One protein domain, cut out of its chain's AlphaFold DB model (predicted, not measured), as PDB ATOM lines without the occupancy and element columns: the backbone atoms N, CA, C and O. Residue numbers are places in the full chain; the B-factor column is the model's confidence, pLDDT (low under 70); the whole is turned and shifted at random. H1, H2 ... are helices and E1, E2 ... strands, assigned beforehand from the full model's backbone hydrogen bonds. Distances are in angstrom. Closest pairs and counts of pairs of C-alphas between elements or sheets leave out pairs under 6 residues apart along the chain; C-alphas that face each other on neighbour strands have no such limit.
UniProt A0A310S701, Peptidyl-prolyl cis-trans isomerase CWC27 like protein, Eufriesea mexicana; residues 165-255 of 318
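What this domain is: This is residues 165 to 255 of the 318 residues of the protein "Peptidyl-prolyl cis-trans isomerase CWC27 like protein" of Eufriesea mexicana (UniProt A0A310S701). There is little regular structure: a small two-stranded hairpin, E1 and E2, lies amid long loops, with short helix H1 at one side and residues 246 to 255, mostly in E3, sticking out as a free arm. The 91 printed residues hold E1, E2, H1 and E3 in that order, a mixed class with only 25 residues in named elements. The whole is only just compact, close to loose, with a radius of gyration of the C-alphas of 14.5 A and spans of 36 by 33 by 30 A.

How they stand to each other: E1, residues 168 to 171, and E2, residues 197 to 200, form an antiparallel hairpin at 157 degrees; N 171 and O 197 are within hydrogen-bond range at 2.8 A. The closest C-alphas of E1 and H1, residues 221 to 229, are those of Thr 169 and Leu 228, 7.6 A apart. In H1 every O i to N i+4 pair is within hydrogen-bond range. E3, residues 245 to 252, pairs with no named strand and is apart from E1, E2 and H1.

Where its parts are: E1 begins at C-alpha 168 (114.381, 131.006, 87.664) and measures 9.9 A, E2 10.0 A, H1 13.2 A; E3 measures 19.3 A and ends at C-alpha 252 (109.668, 130.219, 113.419).

The domain as a whole: The farthest C-alphas, Glu 235 and Phe 255, are 41.8 A apart. The printed part has no cut, and its three links are long. Residues 165 to 192 have pLDDT under 70.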
ATOM      1  N   LYS A 165     119.106 131.562  81.489       39.03
ATOM      2  CA  LYS A 165     120.239 132.246  82.132       39.03
ATOM      3  C   LYS A 165     119.721 133.450  82.924       39.03
ATOM      4  O   LYS A 165     119.433 134.490  82.343       39.03
ATOM      5  N   GLY A 166     119.557 133.292  84.242       42.78
ATOM      6  CA  GLY A 166     119.370 134.422  85.175       42.78
ATOM      7  C   GLY A 166     117.950 134.735  85.669       42.78
ATOM      8  O   GLY A 166     117.721 135.807  86.230       42.78
ATOM      9  N   PHE A 167     116.969 133.846  85.477       52.47
ATOM     10  CA  PHE A 167     115.577 134.167  85.840       52.47
ATOM     11  C   PHE A 167     114.997 133.280  86.942       52.47
ATOM     12  O   PHE A 167     114.407 133.811  87.887       52.47
ATOM     13  N   ILE A 168     115.137 131.951  86.834       56.94
ATOM     14  CA  ILE A 168     114.381 131.006  87.664       56.94
ATOM     15  C   ILE A 168     115.206 129.749  87.981       56.94
ATOM     16  O   ILE A 168     115.691 129.094  87.064       56.94
ATOM     17  N   THR A 169     115.312 129.369  89.259       57.25
ATOM     18  CA  THR A 169     115.837 128.051  89.680       57.25
ATOM     19  C   THR A 169     114.695 127.223  90.262       57.25
ATOM     20  O   THR A 169     114.145 127.615  91.290       57.25
ATOM     21  N   GLN A 170     114.318 126.117  89.610       61.31
ATOM     22  CA  GLN A 170     113.227 125.223  90.030       61.31
ATOM     23  C   GLN A 170     113.749 124.055  90.883       61.31
ATOM     24  O   GLN A 170     114.782 123.472  90.568       61.31
ATOM     25  N   ASP A 171     113.025 123.716  91.950       58.22
ATOM     26  CA  ASP A 171     113.346 122.654  92.912       58.22
ATOM     27  C   ASP A 171     112.042 122.078  93.525       58.22
ATOM     28  O   ASP A 171     110.935 122.525  93.212       58.22
ATOM     29  N   GLY A 172     112.132 121.078  94.401       57.59
ATOM     30  CA  GLY A 172     110.992 120.512  95.132       57.59
ATOM     31  C   GLY A 172     110.323 119.304  94.470       57.59
ATOM     32  O   GLY A 172     109.223 118.921  94.881       57.59
ATOM     33  N   ASP A 173     110.985 118.693  93.483       62.12
ATOM     34  CA  ASP A 173     110.620 117.390  92.922       62.12
ATOM     35  C   ASP A 173     111.553 116.293  93.463       62.12
ATOM     36  O   ASP A 173     112.730 116.252  93.128       62.12
ATOM     37  N   SER A 174     111.024 115.355  94.254       61.28
ATOM     38  CA  SER A 174     111.793 114.203  94.760       61.28
ATOM     39  C   SER A 174     112.250 113.227  93.667       61.28
ATOM     40  O   SER A 174     113.052 112.336  93.938       61.28
ATOM     41  N   THR A 175     111.721 113.355  92.450       59.50
ATOM     42  CA  THR A 175     111.996 112.473  91.311       59.50
ATOM     43  C   THR A 175     112.980 113.060  90.297       59.50
ATOM     44  O   THR A 175     113.342 112.343  89.368       59.50
ATOM     45  N   ASP A 176     113.404 114.326  90.432       59.84
ATOM     46  CA  ASP A 176     114.290 115.041  89.486       59.84
ATOM     47  C   ASP A 176     113.796 115.054  88.011       59.84
ATOM     48  O   ASP A 176     114.566 115.271  87.060       59.84
ATOM     49  N   ARG A 177     112.495 114.808  87.785       59.97
ATOM     50  CA  ARG A 177     111.875 114.722  86.446       59.97
ATOM     51  C   ARG A 177     111.064 115.963  86.072       59.97
ATOM     52  O   ARG A 177     110.777 116.136  84.894       59.97
ATOM     53  N   GLY A 178     110.746 116.816  87.041       57.88
ATOM     54  CA  GLY A 178     109.897 117.999  86.897       57.88
ATOM     55  C   GLY A 178     108.401 117.730  87.096       57.88
ATOM     56  O   GLY A 178     107.596 118.629  86.880       57.88
ATOM     57  N   GLU A 179     107.996 116.532  87.530       53.94
ATOM     58  CA  GLU A 179     106.574 116.125  87.629       53.94
ATOM     59  C   GLU A 179     106.164 115.599  89.014       53.94
ATOM     60  O   GLU A 179     104.974 115.419  89.288       53.94
ATOM     61  N   GLY A 180     107.117 115.335  89.910       52.44
ATOM     62  CA  GLY A 180     106.818 114.818  91.245       52.44
ATOM     63  C   GLY A 180     106.567 115.915  92.275       52.44
ATOM     64  O   GLY A 180     106.924 117.078  92.081       52.44
ATOM     65  N   GLY A 181     105.922 115.524  93.381       56.56
ATOM     66  CA  GLY A 181     105.706 116.394  94.533       56.56
ATOM     67  C   GLY A 181     104.265 116.490  95.031       56.56
ATOM     68  O   GLY A 181     103.502 117.341  94.574       56.56
ATOM     69  N   LYS A 182     103.874 115.636  95.989       58.47
ATOM     70  CA  LYS A 182     102.517 115.624  96.567       58.47
ATOM     71  C   LYS A 182     102.560 115.414  98.077       58.47
ATOM     72  O   LYS A 182     102.935 114.344  98.540       58.47
ATOM     73  N   ILE A 183     102.100 116.406  98.841       54.34
ATOM     74  CA  ILE A 183     101.892 116.266 100.295       54.34
ATOM     75  C   ILE A 183     100.441 115.858 100.599       54.34
ATOM     76  O   ILE A 183     100.193 115.065 101.507       54.34
ATOM     77  N   TYR A 184      99.482 116.326  99.795       51.62
ATOM     78  CA  TYR A 184      98.048 116.175 100.068       51.62
ATOM     79  C   TYR A 184      97.340 115.082  99.255       51.62
ATOM     80  O   TYR A 184      96.134 114.913  99.390       51.62
ATOM     81  N   GLY A 185      98.060 114.291  98.451       51.53
ATOM     82  CA  GLY A 185      97.481 113.215  97.627       51.53
ATOM     83  C   GLY A 185      96.675 113.712  96.416       51.53
ATOM     84  O   GLY A 185      96.878 113.208  95.313       51.53
ATOM     85  N   GLU A 186      95.861 114.753  96.591       52.88
ATOM     86  CA  GLU A 186      95.116 115.462  95.546       52.88
ATOM     87  C   GLU A 186      95.641 116.902  95.372       52.88
ATOM     88  O   GLU A 186      96.055 117.523  96.357       52.88
ATOM     89  N   PRO A 187      95.656 117.448  94.139       54.03
ATOM     90  CA  PRO A 187      95.976 118.854  93.908       54.03
ATOM     91  C   PRO A 187      94.928 119.749  94.583       54.03
ATOM     92  O   PRO A 187      93.729 119.459  94.562       54.03
ATOM     93  N   PHE A 188      95.370 120.850  95.194       50.72
ATOM     94  CA  PHE A 188      94.448 121.851  95.725       50.72
ATOM     95  C   PHE A 188      93.572 122.397  94.588       50.72
ATOM     96  O   PHE A 188      94.032 122.584  93.468       50.72
ATOM     97  N   LYS A 189      92.273 122.600  94.848       52.91
ATOM     98  CA  LYS A 189      91.283 122.953  93.815       52.91
ATOM     99  C   LYS A 189      91.770 124.079  92.887       52.91
ATOM    100  O   LYS A 189      92.161 125.138  93.356       52.91
ATOM    101  N   LYS A 190      91.595 123.840  91.582       51.94
ATOM    102  CA  LYS A 190      91.795 124.729  90.420       51.94
ATOM    103  C   LYS A 190      93.236 125.127  90.079       51.94
ATOM    104  O   LYS A 190      93.447 125.535  88.942       51.94
ATOM    105  N   ASP A 191      94.190 124.902  90.977       59.56
ATOM    106  CA  ASP A 191      95.593 125.238  90.758       59.56
ATOM    107  C   ASP A 191      96.466 123.986  90.930       59.56
ATOM    108  O   ASP A 191      96.432 123.339  91.977       59.56
ATOM    109  N   ASP A 192      97.288 123.656  89.929       65.06
ATOM    110  CA  ASP A 192      98.225 122.514  89.929       65.06
ATOM    111  C   ASP A 192      99.435 122.735  90.870       65.06
ATOM    112  O   ASP A 192     100.591 122.466  90.538       65.06
ATOM    113  N   ASN A 193      99.183 123.273  92.063       73.25
ATOM    114  CA  ASN A 193     100.191 123.564  93.072       73.25
ATOM    115  C   ASN A 193     100.575 122.269  93.810       73.25
ATOM    116  O   ASN A 193      99.829 121.770  94.658       73.25
ATOM    117  N   GLY A 194     101.744 121.726  93.464       78.50
ATOM    118  CA  GLY A 194     102.388 120.595  94.142       78.50
ATOM    119  C   GLY A 194     103.408 121.038  95.198       78.50
ATOM    120  O   GLY A 194     103.264 122.092  95.814       78.50
ATOM    121  N   SER A 195     104.458 120.237  95.408       78.50
ATOM    122  CA  SER A 195     105.608 120.633  96.247       78.50
ATOM    123  C   SER A 195     106.727 121.339  95.484       78.50
ATOM    124  O   SER A 195     107.683 121.788  96.109       78.50
ATOM    125  N   GLN A 196     106.627 121.427  94.158       80.50
ATOM    126  CA  GLN A 196     107.616 122.119  93.342       80.50
ATOM    127  C   GLN A 196     107.541 123.623  93.572       80.50
ATOM    128  O   GLN A 196     106.460 124.216  93.615       80.50
ATOM    129  N   TYR A 197     108.703 124.241  93.684       84.19
ATOM    130  CA  TYR A 197     108.848 125.669  93.878       84.19
ATOM    131  C   TYR A 197     110.025 126.178  93.058       84.19
ATOM    132  O   TYR A 197     110.826 125.408  92.533       84.19
ATOM    133  N   PHE A 198     110.124 127.492  92.917       84.06
ATOM    134  CA  PHE A 198     111.254 128.094  92.239       84.06
ATOM    135  C   PHE A 198     111.624 129.434  92.858       84.06
ATOM    136  O   PHE A 198     110.790 130.114  93.461       84.06
ATOM    137  N   PHE A 199     112.887 129.811  92.701       85.00
ATOM    138  CA  PHE A 199     113.391 131.113  93.111       85.00
ATOM    139  C   PHE A 199     113.427 132.063  91.928       85.00
ATOM    140  O   PHE A 199     113.848 131.683  90.842       85.00
ATOM    141  N   ILE A 200     112.993 133.298  92.161       86.38
ATOM    142  CA  ILE A 200     113.035 134.382  91.185       86.38
ATOM    143  C   ILE A 200     114.251 135.250  91.514       86.38
ATOM    144  O   ILE A 200     114.338 135.781  92.624       86.38
ATOM    145  N   LEU A 201     115.176 135.382  90.564       84.12
ATOM    146  CA  LEU A 201     116.414 136.159  90.730       84.12
ATOM    147  C   LEU A 201     116.284 137.594  90.209       84.12
ATOM    148  O   LEU A 201     116.892 138.522  90.739       84.12
ATOM    149  N   SER A 202     115.443 137.786  89.197       80.19
ATOM    150  CA  SER A 202     115.246 139.053  88.496       80.19
ATOM    151  C   SER A 202     113.757 139.378  88.342       80.19
ATOM    152  O   SER A 202     112.883 138.567  88.635       80.19
ATOM    153  N   SER A 203     113.423 140.608  87.950       81.12
ATOM    154  CA  SER A 203     112.019 141.024  87.853       81.12
ATOM    155  C   SER A 203     111.308 140.301  86.706       81.12
ATOM    156  O   SER A 203     111.620 140.532  85.541       81.12
ATOM    157  N   THR A 204     110.327 139.460  87.038       79.06
ATOM    158  CA  THR A 204     109.531 138.690  86.070       79.06
ATOM    159  C   THR A 204     108.045 139.067  86.165       79.06
ATOM    160  O   THR A 204     107.293 138.412  86.899       79.06
ATOM    161  N   PRO A 205     107.583 140.114  85.456       81.25
ATOM    162  CA  PRO A 205     106.171 140.508  85.467       81.25
ATOM    163  C   PRO A 205     105.257 139.435  84.855       81.25
ATOM    164  O   PRO A 205     104.081 139.356  85.202       81.25
ATOM    165  N   ASP A 206     105.797 138.555  84.011       80.62
ATOM    166  CA  ASP A 206     105.035 137.524  83.299       80.62
ATOM    167  C   ASP A 206     104.468 136.427  84.202       80.62
ATOM    168  O   ASP A 206     103.515 135.741  83.818       80.62
ATOM    169  N   LEU A 207     105.049 136.252  85.393       81.00
ATOM    170  CA  LEU A 207     104.601 135.290  86.404       81.00
ATOM    171  C   LEU A 207     103.546 135.871  87.352       81.00
ATOM    172  O   LEU A 207     102.969 135.131  88.158       81.00
ATOM    173  N   GLN A 208     103.263 137.171  87.243       80.19
ATOM    174  CA  GLN A 208     102.275 137.833  88.076       80.19
ATOM    175  C   GLN A 208     100.889 137.215  87.866       80.19
ATOM    176  O   GLN A 208     100.455 136.991  86.738       80.19
ATOM    177  N   ASN A 209     100.185 136.948  88.967       79.50
ATOM    178  CA  ASN A 209      98.854 136.325  88.991       79.50
ATOM    179  C   ASN A 209      98.786 134.910  88.376       79.50
ATOM    180  O   ASN A 209      97.689 134.379  88.222       79.50
ATOM    181  N   LYS A 210      99.929 134.291  88.042       83.31
ATOM    182  CA  LYS A 210     100.005 132.908  87.535       83.31
ATOM    183  C   LYS A 210     100.597 131.934  88.548       83.31
ATOM    184  O   LYS A 210     100.290 130.749  88.505       83.31
ATOM    185  N   ARG A 211     101.490 132.408  89.418       81.50
ATOM    186  CA  ARG A 211     102.184 131.592  90.421       81.50
ATOM    187  C   ARG A 211     102.021 132.215  91.806       81.50
ATOM    188  O   ARG A 211     102.072 133.435  91.949       81.50
ATOM    189  N   THR A 212     101.828 131.375  92.818       84.00
ATOM    190  CA  THR A 212     101.665 131.812  94.210       84.00
ATOM    191  C   THR A 212     103.018 132.169  94.821       84.00
ATOM    192  O   THR A 212     103.937 131.353  94.819       84.00
ATOM    193  N   ILE A 213     103.136 133.376  95.377       86.19
ATOM    194  CA  ILE A 213     104.338 133.825  96.092       86.19
ATOM    195  C   ILE A 213     104.153 133.549  97.586       86.19
ATOM    196  O   ILE A 213     103.315 134.174  98.234       86.19
ATOM    197  N   SER A 214     104.963 132.641  98.133       83.75
ATOM    198  CA  SER A 214     104.854 132.199  99.536       83.75
ATOM    199  C   SER A 214     105.917 132.791 100.469       83.75
ATOM    200  O   SER A 214     105.814 132.649 101.686       83.75
ATOM    201  N   GLY A 215     106.953 133.452  99.942       86.62
ATOM    202  CA  GLY A 215     108.033 134.002 100.761       86.62
ATOM    203  C   GLY A 215     109.106 134.737  99.959       86.62
ATOM    204  O   GLY A 215     109.039 134.816  98.736       86.62
ATOM    205  N   ARG A 216     110.103 135.277 100.670       88.69
ATOM    206  CA  ARG A 216     111.280 135.948 100.095       88.69
ATOM    207  C   ARG A 216     112.564 135.503 100.796       88.69
ATOM    208  O   ARG A 216     112.570 135.329 102.016       88.69
ATOM    209  N   ALA A 217     113.652 135.370 100.043       84.62
ATOM    210  CA  ALA A 217     114.984 135.192 100.619       84.62
ATOM    211  C   ALA A 217     115.439 136.501 101.292       84.62
ATOM    212  O   ALA A 217     115.159 137.591 100.794       84.62
ATOM    213  N   THR A 218     116.096 136.412 102.451       85.31
ATOM    214  CA  THR A 218     116.553 137.587 103.216       85.31
ATOM    215  C   THR A 218     117.883 137.322 103.916       85.31
ATOM    216  O   THR A 218     118.126 136.217 104.402       85.31
ATOM    217  N   GLY A 219     118.710 138.364 104.032       86.69
ATOM    218  CA  GLY A 219     119.981 138.325 104.759       86.69
ATOM    219  C   GLY A 219     121.090 137.603 103.993       86.69
ATOM    220  O   GLY A 219     121.191 137.718 102.774       86.69
ATOM    221  N   GLU A 220     121.911 136.845 104.718       80.44
ATOM    222  CA  GLU A 220     123.085 136.136 104.185       80.44
ATOM    223  C   GLU A 220     122.732 135.071 103.129       80.44
ATOM    224  O   GLU A 220     123.557 134.740 102.280       80.44
ATOM    225  N   SER A 221     121.489 134.574 103.117       81.56
ATOM    226  CA  SER A 221     121.035 133.569 102.145       81.56
ATOM    227  C   SER A 221     120.854 134.111 100.725       81.56
ATOM    228  O   SER A 221     120.776 133.323  99.784       81.56
ATOM    229  N   ILE A 222     120.834 135.438 100.542       85.38
ATOM    230  CA  ILE A 222     120.775 136.061  99.211       85.38
ATOM    231  C   ILE A 222     122.047 135.734  98.419       85.38
ATOM    232  O   ILE A 222     121.968 135.445  97.231       85.38
ATOM    233  N   TYR A 223     123.212 135.696  99.073       84.50
ATOM    234  CA  TYR A 223     124.467 135.354  98.399       84.50
ATOM    235  C   TYR A 223     124.473 133.904  97.902       84.50
ATOM    236  O   TYR A 223     124.900 133.626  96.784       84.50
ATOM    237  N   SER A 224     123.947 132.970  98.703       83.25
ATOM    238  CA  SER A 224     123.783 131.577  98.273       83.25
ATOM    239  C   SER A 224     122.871 131.466  97.055       83.25
ATOM    240  O   SER A 224     123.137 130.644  96.191       83.25
ATOM    241  N   MET A 225     121.841 132.310  96.976       83.50
ATOM    242  CA  MET A 225     120.922 132.363  95.841       83.50
ATOM    243  C   MET A 225     121.605 132.872  94.565       83.50
ATOM    244  O   MET A 225     121.487 132.244  93.520       83.50
ATOM    245  N   LEU A 226     122.384 133.952  94.659       84.19
ATOM    246  CA  LEU A 226     123.171 134.470  93.530       84.19
ATOM    247  C   LEU A 226     124.214 133.454  93.046       84.19
ATOM    248  O   LEU A 226     124.441 133.310  91.854       84.19
ATOM    249  N   LYS A 227     124.792 132.660  93.954       83.00
ATOM    250  CA  LYS A 227     125.716 131.582  93.574       83.00
ATOM    251  C   LYS A 227     125.045 130.483  92.735       83.00
ATOM    252  O   LYS A 227     125.714 129.854  91.917       83.00
ATOM    253  N   LEU A 228     123.741 130.250  92.918       80.56
ATOM    254  CA  LEU A 228     122.976 129.319  92.079       80.56
ATOM    255  C   LEU A 228     122.801 129.861  90.652       80.56
ATOM    256  O   LEU A 228     122.744 129.065  89.720       80.56
ATOM    257  N   GLU A 229     122.771 131.186  90.476       81.50
ATOM    258  CA  GLU A 229     122.706 131.845  89.163       81.50
ATOM    259  C   GLU A 229     123.975 131.626  88.335       81.50
ATOM    260  O   GLU A 229     123.912 131.422  87.126       81.50
ATOM    261  N   GLU A 230     125.132 131.640  88.998       78.50
ATOM    262  CA  GLU A 230     126.444 131.472  88.366       78.50
ATOM    263  C   GLU A 230     126.753 130.014  87.977       78.50
ATOM    264  O   GLU A 230     127.809 129.732  87.404       78.50
ATOM    265  N   ALA A 231     125.866 129.064  88.291       77.06
ATOM    266  CA  ALA A 231     126.076 127.661  87.968       77.06
ATOM    267  C   ALA A 231     126.122 127.434  86.446       77.06
ATOM    268  O   ALA A 231     125.344 128.002  85.682       77.06
ATOM    269  N   LEU A 232     127.035 126.569  85.998       76.69
ATOM    270  CA  LEU A 232     127.127 126.189  84.589       76.69
ATOM    271  C   LEU A 232     125.960 125.268  84.217       76.69
ATOM    272  O   LEU A 232     125.721 124.261  84.888       76.69
ATOM    273  N   VAL A 233     125.267 125.616  83.137       80.56
ATOM    274  CA  VAL A 233     124.047 124.959  82.654       80.56
ATOM    275  C   VAL A 233     124.312 124.288  81.303       80.56
ATOM    276  O   VAL A 233     125.115 124.792  80.514       80.56
ATOM    277  N   ASP A 234     123.680 123.138  81.070       79.06
ATOM    278  CA  ASP A 234     123.718 122.386  79.815       79.06
ATOM    279  C   ASP A 234     122.716 122.920  78.765       79.06
ATOM    280  O   ASP A 234     122.035 123.922  78.970       79.06
ATOM    281  N   GLU A 235     122.622 122.254  77.612       82.88
ATOM    282  CA  GLU A 235     121.701 122.629  76.524       82.88
ATOM    283  C   GLU A 235     120.211 122.420  76.866       82.88
ATOM    284  O   GLU A 235     119.348 122.925  76.155       82.88
ATOM    285  N   ASN A 236     119.896 121.690  77.942       78.62
ATOM    286  CA  ASN A 236     118.533 121.404  78.400       78.62
ATOM    287  C   ASN A 236     118.154 122.222  79.643       78.62
ATOM    288  O   ASN A 236     117.266 121.813  80.397       78.62
ATOM    289  N   ASP A 237     118.852 123.332  79.888       77.19
ATOM    290  CA  ASP A 237     118.665 124.187  81.059       77.19
ATOM    291  C   ASP A 237     118.886 123.475  82.407       77.19
ATOM    292  O   ASP A 237     118.453 123.947  83.464       77.19
ATOM    293  N   ARG A 238     119.583 122.331  82.405       77.94
ATOM    294  CA  ARG A 238     119.939 121.601  83.620       77.94
ATOM    295  C   ARG A 238     121.350 121.990  84.058       77.94
ATOM    296  O   ARG A 238     122.280 121.988  83.252       77.94
ATOM    297  N   PRO A 239     121.560 122.310  85.341       79.69
ATOM    298  CA  PRO A 239     122.901 122.568  85.843       79.69
ATOM    299  C   PRO A 239     123.777 121.321  85.684       79.69
ATOM    300  O   PRO A 239     123.367 120.222  86.059       79.69
ATOM    301  N   LEU A 240     125.008 121.501  85.194       78.69
ATOM    302  CA  LEU A 240     126.001 120.421  85.075       78.69
ATOM    303  C   LEU A 240     126.281 119.759  86.429       78.69
ATOM    304  O   LEU A 240     126.503 118.553  86.516       78.69
ATOM    305  N   TYR A 241     126.228 120.562  87.491       77.19
ATOM    306  CA  TYR A 241     126.338 120.117  88.874       77.19
ATOM    307  C   TYR A 241     125.110 120.587  89.652       77.19
ATOM    308  O   TYR A 241     125.140 121.684  90.218       77.19
ATOM    309  N   PRO A 242     124.026 119.787  89.679       76.94
ATOM    310  CA  PRO A 242     122.789 120.156  90.349       76.94
ATOM    311  C   PRO A 242     123.002 120.388  91.851       76.94
ATOM    312  O   PRO A 242     123.399 119.460  92.568       76.94
ATOM    313  N   PRO A 243     122.734 121.606  92.353       79.62
ATOM    314  CA  PRO A 243     122.722 121.884  93.781       79.62
ATOM    315  C   PRO A 243     121.630 121.058  94.467       79.62
ATOM    316  O   PRO A 243     120.544 120.883  93.924       79.62
ATOM    317  N   ARG A 244     121.914 120.544  95.669       78.69
ATOM    318  CA  ARG A 244     120.967 119.728  96.446       78.69
ATOM    319  C   ARG A 244     120.675 120.359  97.801       78.69
ATOM    320  O   ARG A 244     121.587 120.856  98.467       78.69
ATOM    321  N   LEU A 245     119.419 120.267  98.232       81.06
ATOM    322  CA  LEU A 245     119.005 120.592  99.596       81.06
ATOM    323  C   LEU A 245     119.437 119.479 100.546       81.06
ATOM    324  O   LEU A 245     119.024 118.332 100.406       81.06
ATOM    325  N   ILE A 246     120.252 119.827 101.536       81.25
ATOM    326  CA  ILE A 246     120.717 118.858 102.538       81.25
ATOM    327  C   ILE A 246     119.751 118.812 103.718       81.25
ATOM    328  O   ILE A 246     119.427 117.747 104.236       81.25
ATOM    329  N   LYS A 247     119.330 119.990 104.182       79.06
ATOM    330  CA  LYS A 247     118.533 120.134 105.394       79.06
ATOM    331  C   LYS A 247     117.700 121.403 105.342       79.06
ATOM    332  O   LYS A 247     118.186 122.459 104.934       79.06
ATOM    333  N   THR A 248     116.485 121.285 105.860       81.25
ATOM    334  CA  THR A 248     115.544 122.389 106.023       81.25
ATOM    335  C   THR A 248     115.272 122.583 107.507       81.25
ATOM    336  O   THR A 248     114.913 121.633 108.201       81.25
ATOM    337  N   ILE A 249     115.458 123.806 108.000       83.38
ATOM    338  CA  ILE A 249     115.168 124.167 109.392       83.38
ATOM    339  C   ILE A 249     114.087 125.246 109.395       83.38
ATOM    340  O   ILE A 249     114.226 126.284 108.742       83.38
ATOM    341  N   ILE A 250     113.012 125.001 110.143       86.69
ATOM    342  CA  ILE A 250     111.952 125.980 110.390       86.69
ATOM    343  C   ILE A 250     112.368 126.793 111.618       86.69
ATOM    344  O   ILE A 250     112.424 126.254 112.719       86.69
ATOM    345  N   LEU A 251     112.688 128.076 111.431       86.00
ATOM    346  CA  LEU A 251     113.163 128.935 112.524       86.00
ATOM    347  C   LEU A 251     112.014 129.471 113.383       86.00
ATOM    348  O   LEU A 251     112.156 129.621 114.590       86.00
ATOM    349  N   ASN A 252     110.884 129.776 112.749       86.25
ATOM    350  CA  ASN A 252     109.668 130.219 113.419       86.25
ATOM    351  C   ASN A 252     108.474 129.528 112.765       86.25
ATOM    352  O   ASN A 252     108.259 129.711 111.564       86.25
ATOM    353  N   ASN A 253     107.731 128.735 113.538       87.00
ATOM    354  CA  ASN A 253     106.561 128.013 113.055       87.00
ATOM    355  C   ASN A 253     105.268 128.749 113.462       87.00
ATOM    356  O   ASN A 253     104.901 128.696 114.636       87.00
ATOM    357  N   PRO A 254     104.556 129.405 112.526       88.44
ATOM    358  CA  PRO A 254     103.275 130.048 112.822       88.44
ATOM    359  C   PRO A 254     102.105 129.067 112.996       88.44
ATOM    360  O   PRO A 254     101.041 129.491 113.442       88.44
ATOM    361  N   PHE A 255     102.291 127.783 112.676       85.12
ATOM    362  CA  PHE A 255     101.266 126.739 112.761       85.12
ATOM    363  C   PHE A 255     101.764 125.574 113.625       85.12
ATOM    364  O   PHE A 255     102.286 124.578 113.110       85.12
TER     365      PHE A 255